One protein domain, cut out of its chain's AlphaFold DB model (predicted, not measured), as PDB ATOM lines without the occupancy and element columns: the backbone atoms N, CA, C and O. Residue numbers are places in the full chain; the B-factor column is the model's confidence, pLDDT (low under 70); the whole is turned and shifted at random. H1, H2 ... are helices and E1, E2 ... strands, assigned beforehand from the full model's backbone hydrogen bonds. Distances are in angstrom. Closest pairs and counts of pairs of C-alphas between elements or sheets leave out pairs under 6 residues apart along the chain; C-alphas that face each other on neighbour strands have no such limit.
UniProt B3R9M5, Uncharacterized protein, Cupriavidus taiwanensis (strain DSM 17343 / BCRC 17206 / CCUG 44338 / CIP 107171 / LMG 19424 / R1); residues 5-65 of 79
ATOM      1  N   VAL A   5      26.292 -38.804 -18.488       97.19
ATOM      2  CA  VAL A   5      26.575 -39.759 -19.568       97.19
ATOM      3  C   VAL A   5      25.480 -40.817 -19.566       97.19
ATOM      4  O   VAL A   5      25.081 -41.276 -18.499       97.19
ATOM      5  N   TRP A   6      25.007 -41.199 -20.751       97.44
ATOM      6  CA  TRP A   6      23.997 -42.238 -20.949       97.44
ATOM      7  C   TRP A   6      24.560 -43.339 -21.842       97.44
ATOM      8  O   TRP A   6      25.219 -43.047 -22.841       97.44
ATOM      9  N   VAL A   7      24.282 -44.591 -21.491       97.75
ATOM     10  CA  VAL A   7      24.630 -45.779 -22.267       97.75
ATOM     11  C   VAL A   7      23.365 -46.587 -22.517       97.75
ATOM     12  O   VAL A   7      22.677 -47.011 -21.583       97.75
ATOM     13  N   ASN A   8      23.082 -46.823 -23.794       97.94
ATOM     14  CA  ASN A   8      21.862 -47.473 -24.248       97.94
ATOM     15  C   ASN A   8      22.203 -48.807 -24.922       97.94
ATOM     16  O   ASN A   8      23.158 -48.890 -25.696       97.94
ATOM     17  N   ALA A   9      21.407 -49.836 -24.648       96.94
ATOM     18  CA  ALA A   9      21.520 -51.144 -25.281       96.94
ATOM     19  C   ALA A   9      20.716 -51.218 -26.599       96.94
ATOM     20  O   ALA A   9      19.816 -50.400 -26.823       96.94
ATOM     21  N   PRO A  10      20.983 -52.213 -27.472       96.62
ATOM     22  CA  PRO A  10      20.247 -52.396 -28.729       96.62
ATOM     23  C   PRO A  10      18.740 -52.636 -28.568       96.62
ATOM     24  O   PRO A  10      17.980 -52.355 -29.490       96.62
ATOM     25  N   ASP A  11      18.298 -53.129 -27.406       95.69
ATOM     26  CA  ASP A  11      16.877 -53.295 -27.076       95.69
ATOM     27  C   ASP A  11      16.193 -51.980 -26.648       95.69
ATOM     28  O   ASP A  11      15.023 -51.972 -26.269       95.69
ATOM     29  N   GLY A  12      16.916 -50.857 -26.718       95.12
ATOM     30  CA  GLY A  12      16.434 -49.516 -26.393       95.12
ATOM     31  C   GLY A  12      16.498 -49.167 -24.906       95.12
ATOM     32  O   GLY A  12      16.194 -48.028 -24.546       95.12
ATOM     33  N   SER A  13      16.905 -50.097 -24.037       96.38
ATOM     34  CA  SER A  13      17.022 -49.839 -22.602       96.38
ATOM     35  C   SER A  13      18.233 -48.964 -22.260       96.38
ATOM     36  O   SER A  13      19.280 -49.024 -22.906       96.38
ATOM     37  N   CYS A  14      18.095 -48.136 -21.221       97.44
ATOM     38  CA  CYS A  14      19.217 -47.425 -20.614       97.44
ATOM     39  C   CYS A  14      19.901 -48.354 -19.606       97.44
ATOM     40  O   CYS A  14      19.366 -48.588 -18.522       97.44
ATOM     41  N   ILE A  15      21.074 -48.866 -19.970       98.19
ATOM     42  CA  ILE A  15      21.850 -49.809 -19.152       98.19
ATOM     43  C   ILE A  15      22.906 -49.123 -18.284       98.19
ATOM     44  O   ILE A  15      23.412 -49.734 -17.348       98.19
ATOM     45  N   GLY A  16      23.222 -47.861 -18.575       98.06
ATOM     46  CA  GLY A  16      24.181 -47.076 -17.816       98.06
ATOM     47  C   GLY A  16      23.818 -45.597 -17.803       98.06
ATOM     48  O   GLY A  16      23.557 -45.009 -18.852       98.06
ATOM     49  N   ARG A  17      23.847 -44.972 -16.631       98.00
ATOM     50  CA  ARG A  17      23.802 -43.522 -16.471       98.00
ATOM     51  C   ARG A  17      24.820 -43.103 -15.426       98.00
ATOM     52  O   ARG A  17      24.728 -43.509 -14.276       98.00
ATOM     53  N   PHE A  18      25.723 -42.210 -15.795       98.12
ATOM     54  CA  PHE A  18      26.484 -41.436 -14.821       98.12
ATOM     55  C   PHE A  18      25.895 -40.034 -14.744       98.12
ATOM     56  O   PHE A  18      25.670 -39.426 -15.786       98.12
ATOM     57  N   SER A  19      25.695 -39.483 -13.550       96.88
ATOM     58  CA  SER A  19      25.336 -38.082 -13.350       96.88
ATOM     59  C   SER A  19      26.086 -37.487 -12.170       96.88
ATOM     60  O   SER A  19      25.964 -37.975 -11.052       96.88
ATOM     61  N   LYS A  20      26.733 -36.333 -12.374       96.00
ATOM     62  CA  LYS A  20      27.382 -35.590 -11.279       96.00
ATOM     63  C   LYS A  20      26.430 -35.250 -10.129       96.00
ATOM     64  O   LYS A  20      26.870 -35.054  -9.003       96.00
ATOM     65  N   ARG A  21      25.125 -35.149 -10.409       95.56
ATOM     66  CA  ARG A  21      24.102 -34.746  -9.430       95.56
ATOM     67  C   ARG A  21      23.351 -35.919  -8.818       95.56
ATOM     68  O   ARG A  21      22.938 -35.815  -7.671       95.56
ATOM     69  N   PHE A  22      23.131 -36.978  -9.592       95.94
ATOM     70  CA  PHE A  22      22.214 -38.060  -9.220       95.94
ATOM     71  C   PHE A  22      22.894 -39.410  -9.000       95.94
ATOM     72  O   PHE A  22      22.205 -40.357  -8.640       95.94
ATOM     73  N   GLY A  23      24.208 -39.496  -9.203       97.38
ATOM     74  CA  GLY A  23      24.957 -40.717  -8.961       97.38
ATOM     75  C   GLY A  23      25.068 -41.595 -10.194       97.38
ATOM     76  O   GLY A  23      25.155 -41.115 -11.331       97.38
ATOM     77  N   ILE A  24      25.104 -42.895  -9.945       98.38
ATOM     78  CA  ILE A  24      25.351 -43.931 -10.935       98.38
ATOM     79  C   ILE A  24      24.128 -44.829 -11.026       98.38
ATOM     80  O   ILE A  24      23.643 -45.297 -10.003       98.38
ATOM     81  N   ASP A  25      23.722 -45.152 -12.249       98.19
ATOM     82  CA  ASP A  25      22.844 -46.276 -12.532       98.19
ATOM     83  C   ASP A  25      23.570 -47.230 -13.483       98.19
ATOM     84  O   ASP A  25      23.978 -46.829 -14.574       98.19
ATOM     85  N   VAL A  26      23.704 -48.498 -13.112       98.44
ATOM     86  CA  VAL A  26      24.055 -49.593 -14.021       98.44
ATOM     87  C   VAL A  26      22.999 -50.666 -13.836       98.44
ATOM     88  O   VAL A  26      22.861 -51.258 -12.762       98.44
ATOM     89  N   HIS A  27      22.215 -50.886 -14.881       98.50
ATOM     90  CA  HIS A  27      21.045 -51.753 -14.860       98.50
ATOM     91  C   HIS A  27      21.174 -52.833 -15.911       98.50
ATOM     92  O   HIS A  27      21.813 -52.592 -16.928       98.50
ATOM     93  N   ARG A  28      20.523 -53.980 -15.698       98.12
ATOM     94  CA  ARG A  28      20.311 -55.009 -16.724       98.12
ATOM     95  C   ARG A  28      19.470 -54.475 -17.875       98.12
ATOM     96  O   ARG A  28      18.667 -53.555 -17.698       98.12
ATOM     97  N   THR A  29      19.616 -55.104 -19.036       97.94
ATOM     98  CA  THR A  29      18.799 -54.803 -20.214       97.94
ATOM     99  C   THR A  29      17.307 -55.002 -19.921       97.94
ATOM    100  O   THR A  29      16.928 -55.720 -18.988       97.94
ATOM    101  N   LEU A  30      16.431 -54.379 -20.714       96.88
ATOM    102  CA  LEU A  30      14.990 -54.635 -20.605       96.88
ATOM    103  C   LEU A  30      14.690 -56.110 -20.897       96.88
ATOM    104  O   LEU A  30      13.876 -56.723 -20.208       96.88
ATOM    105  N   THR A  31      15.386 -56.676 -21.880       97.44
ATOM    106  CA  THR A  31      15.267 -58.087 -22.256       97.44
ATOM    107  C   THR A  31      15.540 -59.010 -21.064       97.44
ATOM    108  O   THR A  31      14.733 -59.894 -20.783       97.44
ATOM    109  N   ASP A  32      16.610 -58.767 -20.304       97.44
ATOM    110  CA  ASP A  32      16.939 -59.541 -19.098       97.44
ATOM    111  C   ASP A  32      15.870 -59.396 -18.009       97.44
ATOM    112  O   ASP A  32      15.432 -60.389 -17.424       97.44
ATOM    113  N   GLN A  33      15.396 -58.171 -17.762       97.38
ATOM    114  CA  GLN A  33      14.344 -57.911 -16.773       97.38
ATOM    115  C   GLN A  33      13.043 -58.655 -17.121       97.38
ATOM    116  O   GLN A  33      12.384 -59.206 -16.241       97.38
ATOM    117  N   MET A  34      12.698 -58.758 -18.410       97.19
ATOM    118  CA  MET A  34      11.538 -59.531 -18.875       97.19
ATOM    119  C   MET A  34      11.673 -61.040 -18.638       97.19
ATOM    120  O   MET A  34      10.658 -61.732 -18.563       97.19
ATOM    121  N   THR A  35      12.896 -61.556 -18.479       97.50
ATOM    122  CA  THR A  35      13.134 -62.955 -18.077       97.50
ATOM    123  C   THR A  35      13.047 -63.175 -16.562       97.50
ATOM    124  O   THR A  35      13.185 -64.304 -16.095       97.50
ATOM    125  N   GLY A  36      12.768 -62.117 -15.795       96.75
ATOM    126  CA  GLY A  36      12.584 -62.160 -14.345       96.75
ATOM    127  C   GLY A  36      13.833 -61.816 -13.536       96.75
ATOM    128  O   GLY A  36      13.809 -61.958 -12.314       96.75
ATOM    129  N   LEU A  37      14.913 -61.372 -14.187       96.81
ATOM    130  CA  LEU A  37      16.105 -60.888 -13.492       96.81
ATOM    131  C   LEU A  37      15.862 -59.516 -12.852       96.81
ATOM    132  O   LEU A  37      15.064 -58.705 -13.323       96.81
ATOM    133  N   ASP A  38      16.585 -59.251 -11.770       96.56
ATOM    134  CA  ASP A  38      16.580 -57.972 -11.076       96.56
ATOM    135  C   ASP A  38      17.153 -56.848 -11.949       96.56
ATOM    136  O   ASP A  38      18.084 -57.034 -12.731       96.56
ATOM    137  N   GLN A  39      16.619 -55.638 -11.807       96.88
ATOM    138  CA  GLN A  39      17.059 -54.505 -12.619       96.88
ATOM    139  C   GLN A  39      18.484 -54.048 -12.274       96.88
ATOM    140  O   GLN A  39      19.274 -53.790 -13.177       96.88
ATOM    141  N   CYS A  40      18.807 -53.916 -10.989       97.81
ATOM    142  CA  CYS A  40      20.002 -53.211 -10.533       97.81
ATOM    143  C   CYS A  40      21.250 -54.102 -10.572       97.81
ATOM    144  O   CYS A  40      21.257 -55.187  -9.999       97.81
ATOM    145  N   LEU A  41      22.310 -53.634 -11.233       98.06
ATOM    146  CA  LEU A  41      23.646 -54.231 -11.148       98.06
ATOM    147  C   LEU A  41      24.529 -53.420 -10.202       98.06
ATOM    148  O   LEU A  41      25.206 -53.987  -9.347       98.06
ATOM    149  N   PHE A  42      24.499 -52.093 -10.336       98.00
ATOM    150  CA  PHE A  42      25.252 -51.177  -9.492       98.00
ATOM    151  C   PHE A  42      24.630 -49.780  -9.543       98.00
ATOM    152  O   PHE A  42      24.674 -49.137 -10.590       98.00
ATOM    153  N   CYS A  43      24.075 -49.301  -8.425       97.62
ATOM    154  CA  CYS A  43      23.517 -47.951  -8.343       97.62
ATOM    155  C   CYS A  43      23.982 -47.197  -7.098       97.62
ATOM    156  O   CYS A  43      24.084 -47.765  -6.008       97.62
ATOM    157  N   THR A  44      24.196 -45.893  -7.261       96.94
ATOM    158  CA  THR A  44      24.415 -44.925  -6.182       96.94
ATOM    159  C   THR A  44      23.403 -43.789  -6.328       96.94
ATOM    160  O   THR A  44      22.971 -43.479  -7.433       96.94
ATOM    161  N   HIS A  45      23.001 -43.166  -5.219       90.12
ATOM    162  CA  HIS A  45      21.935 -42.148  -5.213       90.12
ATOM    163  C   HIS A  45      22.399 -40.794  -4.655       90.12
ATOM    164  O   HIS A  45      21.588 -40.000  -4.182       90.12
ATOM    165  N   GLU A  46      23.704 -40.537  -4.693       92.44
ATOM    166  CA  GLU A  46      24.324 -39.301  -4.208       92.44
ATOM    167  C   GLU A  46      25.097 -38.608  -5.334       92.44
ATOM    168  O   GLU A  46      25.324 -39.187  -6.396       92.44
ATOM    169  N   ALA A  47      25.484 -37.348  -5.119       93.69
ATOM    170  CA  ALA A  47      26.313 -36.624  -6.076       93.69
ATOM    171  C   ALA A  47      27.605 -37.403  -6.375       93.69
ATOM    172  O   ALA A  47      28.224 -37.964  -5.473       93.69
ATOM    173  N   ALA A  48      28.007 -37.419  -7.643       95.69
ATOM    174  CA  ALA A  48      29.120 -38.223  -8.128       95.69
ATOM    175  C   ALA A  48      30.266 -37.348  -8.644       95.69
ATOM    176  O   ALA A  48      30.063 -36.401  -9.409       95.69
ATOM    177  N   GLY A  49      31.483 -37.699  -8.244       95.50
ATOM    178  CA  GLY A  49      32.723 -37.063  -8.650       95.50
ATOM    179  C   GLY A  49      33.613 -37.974  -9.504       95.50
ATOM    180  O   GLY A  49      33.154 -38.966 -10.076       95.50
ATOM    181  N   PRO A  50      34.912 -37.639  -9.604       95.88
ATOM    182  CA  PRO A  50      35.877 -38.418 -10.378       95.88
ATOM    183  C   PRO A  50      36.016 -39.877  -9.919       95.88
ATOM    184  O   PRO A  50      36.229 -40.760 -10.744       95.88
ATOM    185  N   ALA A  51      35.882 -40.151  -8.617       96.81
ATOM    186  CA  ALA A  51      35.982 -41.513  -8.091       96.81
ATOM    187  C   ALA A  51      34.787 -42.371  -8.531       96.81
ATOM    188  O   ALA A  51      34.958 -43.492  -9.007       96.81
ATOM    189  N   GLU A  52      33.580 -41.818  -8.436       97.94
ATOM    190  CA  GLU A  52      32.346 -42.446  -8.905       97.94
ATOM    191  C   GLU A  52      32.368 -42.639 -10.428       97.94
ATOM    192  O   GLU A  52      31.846 -43.627 -10.940       97.94
ATOM    193  N   TRP A  53      33.015 -41.741 -11.173       97.56
ATOM    194  CA  TRP A  53      33.186 -41.919 -12.614       97.56
ATOM    195  C   TRP A  53      33.994 -43.169 -12.950       97.56
ATOM    196  O   TRP A  53      33.573 -43.966 -13.787       97.56
ATOM    197  N   GLU A  54      35.103 -43.401 -12.249       98.00
ATOM    198  CA  GLU A  54      35.887 -44.624 -12.429       98.00
ATOM    199  C   GLU A  54      35.114 -45.876 -11.986       98.00
ATOM    200  O   GLU A  54      35.199 -46.911 -12.648       98.00
ATOM    201  N   GLN A  55      34.284 -45.786 -10.940       98.38
ATOM    202  CA  GLN A  55      33.387 -46.884 -10.554       98.38
ATOM    203  C   GLN A  55      32.357 -47.192 -11.645       98.38
ATOM    204  O   GLN A  55      32.144 -48.358 -11.970       98.38
ATOM    205  N   PHE A  56      31.750 -46.166 -12.248       98.50
ATOM    206  CA  PHE A  56      30.824 -46.341 -13.365       98.50
ATOM    207  C   PHE A  56      31.509 -47.019 -14.554       98.50
ATOM    208  O   PHE A  56      30.993 -48.005 -15.078       98.50
ATOM    209  N   ARG A  57      32.695 -46.540 -14.950       98.44
ATOM    210  CA  ARG A  57      33.480 -47.143 -16.036       98.44
ATOM    211  C   ARG A  57      33.823 -48.605 -15.744       98.44
ATOM    212  O   ARG A  57      33.637 -49.458 -16.609       98.44
ATOM    213  N   ALA A  58      34.262 -48.908 -14.523       98.56
ATOM    214  CA  ALA A  58      34.568 -50.270 -14.100       98.56
ATOM    215  C   ALA A  58      33.326 -51.178 -14.130       98.56
ATOM    216  O   ALA A  58      33.406 -52.299 -14.631       98.56
ATOM    217  N   ALA A  59      32.173 -50.692 -13.665       98.56
ATOM    218  CA  ALA A  59      30.916 -51.437 -13.701       98.56
ATOM    219  C   ALA A  59      30.440 -51.698 -15.143       98.56
ATOM    220  O   ALA A  59      30.025 -52.813 -15.463       98.56
ATOM    221  N   MET A  60      30.564 -50.714 -16.042       98.56
ATOM    222  CA  MET A  60      30.256 -50.889 -17.467       98.56
ATOM    223  C   MET A  60      31.164 -51.928 -18.131       98.56
ATOM    224  O   MET A  60      30.683 -52.784 -18.880       98.56
ATOM    225  N   LEU A  61      32.459 -51.913 -17.814       98.50
ATOM    226  CA  LEU A  61      33.396 -52.917 -18.304       98.50
ATOM    227  C   LEU A  61      33.062 -54.312 -17.756       98.50
ATOM    228  O   LEU A  61      33.013 -55.275 -18.516       98.50
ATOM    229  N   GLN A  62      32.793 -54.420 -16.454       98.44
ATOM    230  CA  GLN A  62      32.502 -55.690 -15.791       98.44
ATOM    231  C   GLN A  62      31.226 -56.355 -16.323       98.44
ATOM    232  O   GLN A  62      31.216 -57.567 -16.535       98.44
ATOM    233  N   HIS A  63      30.147 -55.591 -16.503       98.06
ATOM    234  CA  HIS A  63      28.836 -56.154 -16.832       98.06
ATOM    235  C   HIS A  63      28.546 -56.213 -18.330       98.06
ATOM    236  O   HIS A  63      27.822 -57.103 -18.770       98.06
ATOM    237  N   TYR A  64      29.122 -55.297 -19.110       97.38
ATOM    238  CA  TYR A  64      28.822 -55.150 -20.535       97.38
ATOM    239  C   TYR A  64      30.046 -55.240 -21.443       97.38
ATOM    240  O   TYR A  64      29.899 -55.172 -22.662       97.38
ATOM    241  N   GLY A  65      31.254 -55.380 -20.885       97.38
ATOM    242  CA  GLY A  65      32.490 -55.377 -21.670       97.38
ATOM    243  C   GLY A  65      32.764 -54.037 -22.359       97.38
ATOM    244  O   GLY A  65      33.521 -53.997 -23.326       97.38
TER     245      GLY A  65
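What this domain is: This is residues 5 to 65 of the 79 residues of an uncharacterized protein of Cupriavidus taiwanensis (strain DSM 17343 / BCRC 17206 / CCUG 44338 / CIP 107171 / LMG 19424 / R1) (UniProt B3R9M5). A small antiparallel sheet, in the order E1 - E2 - E3 - E4, has the long helix H2 along one face, making two layers; the short helix H1 lies beyond one end of the strands. The 61 printed residues hold, in order, E1 E2 E3 H1 E4 H2, of mixed class. The whole is compact, radius of gyration of the C-alphas 11.3 A, spanning 33 by 21 by 17 A.

How they stand to each other: E1, residues 5 to 8, E2, 14 to 19, and E3, 23 to 27, form a meander, each strand the antiparallel neighbour of the one before. Within hydrogen-bond range are N 7 and O 16, 2.8 A, and N 25 and O 17, 2.8 A. E4, residues 40 to 43, is antiparallel to E3, with N 26 and O 42 at 2.8 A. H2, residues 50 to 64, is on the sheet at a height of 8.7 A, over E2 and E3; its closest C-alphas to E3 are Phe 56 and Ile 24, 6.5 A. H1, residues 30 to 34, is apart from H2. In both helices every O i to N i+4 pair is within range.

Where its parts are: E1 begins at C-alpha 5 (26.575, -39.759, -19.568). H2, 20.8 A long, ends at C-alpha 64 (28.822, -55.150, -20.535).

The domain as a whole: The printed part has no cut, no link is long, and no printed residue is under 70.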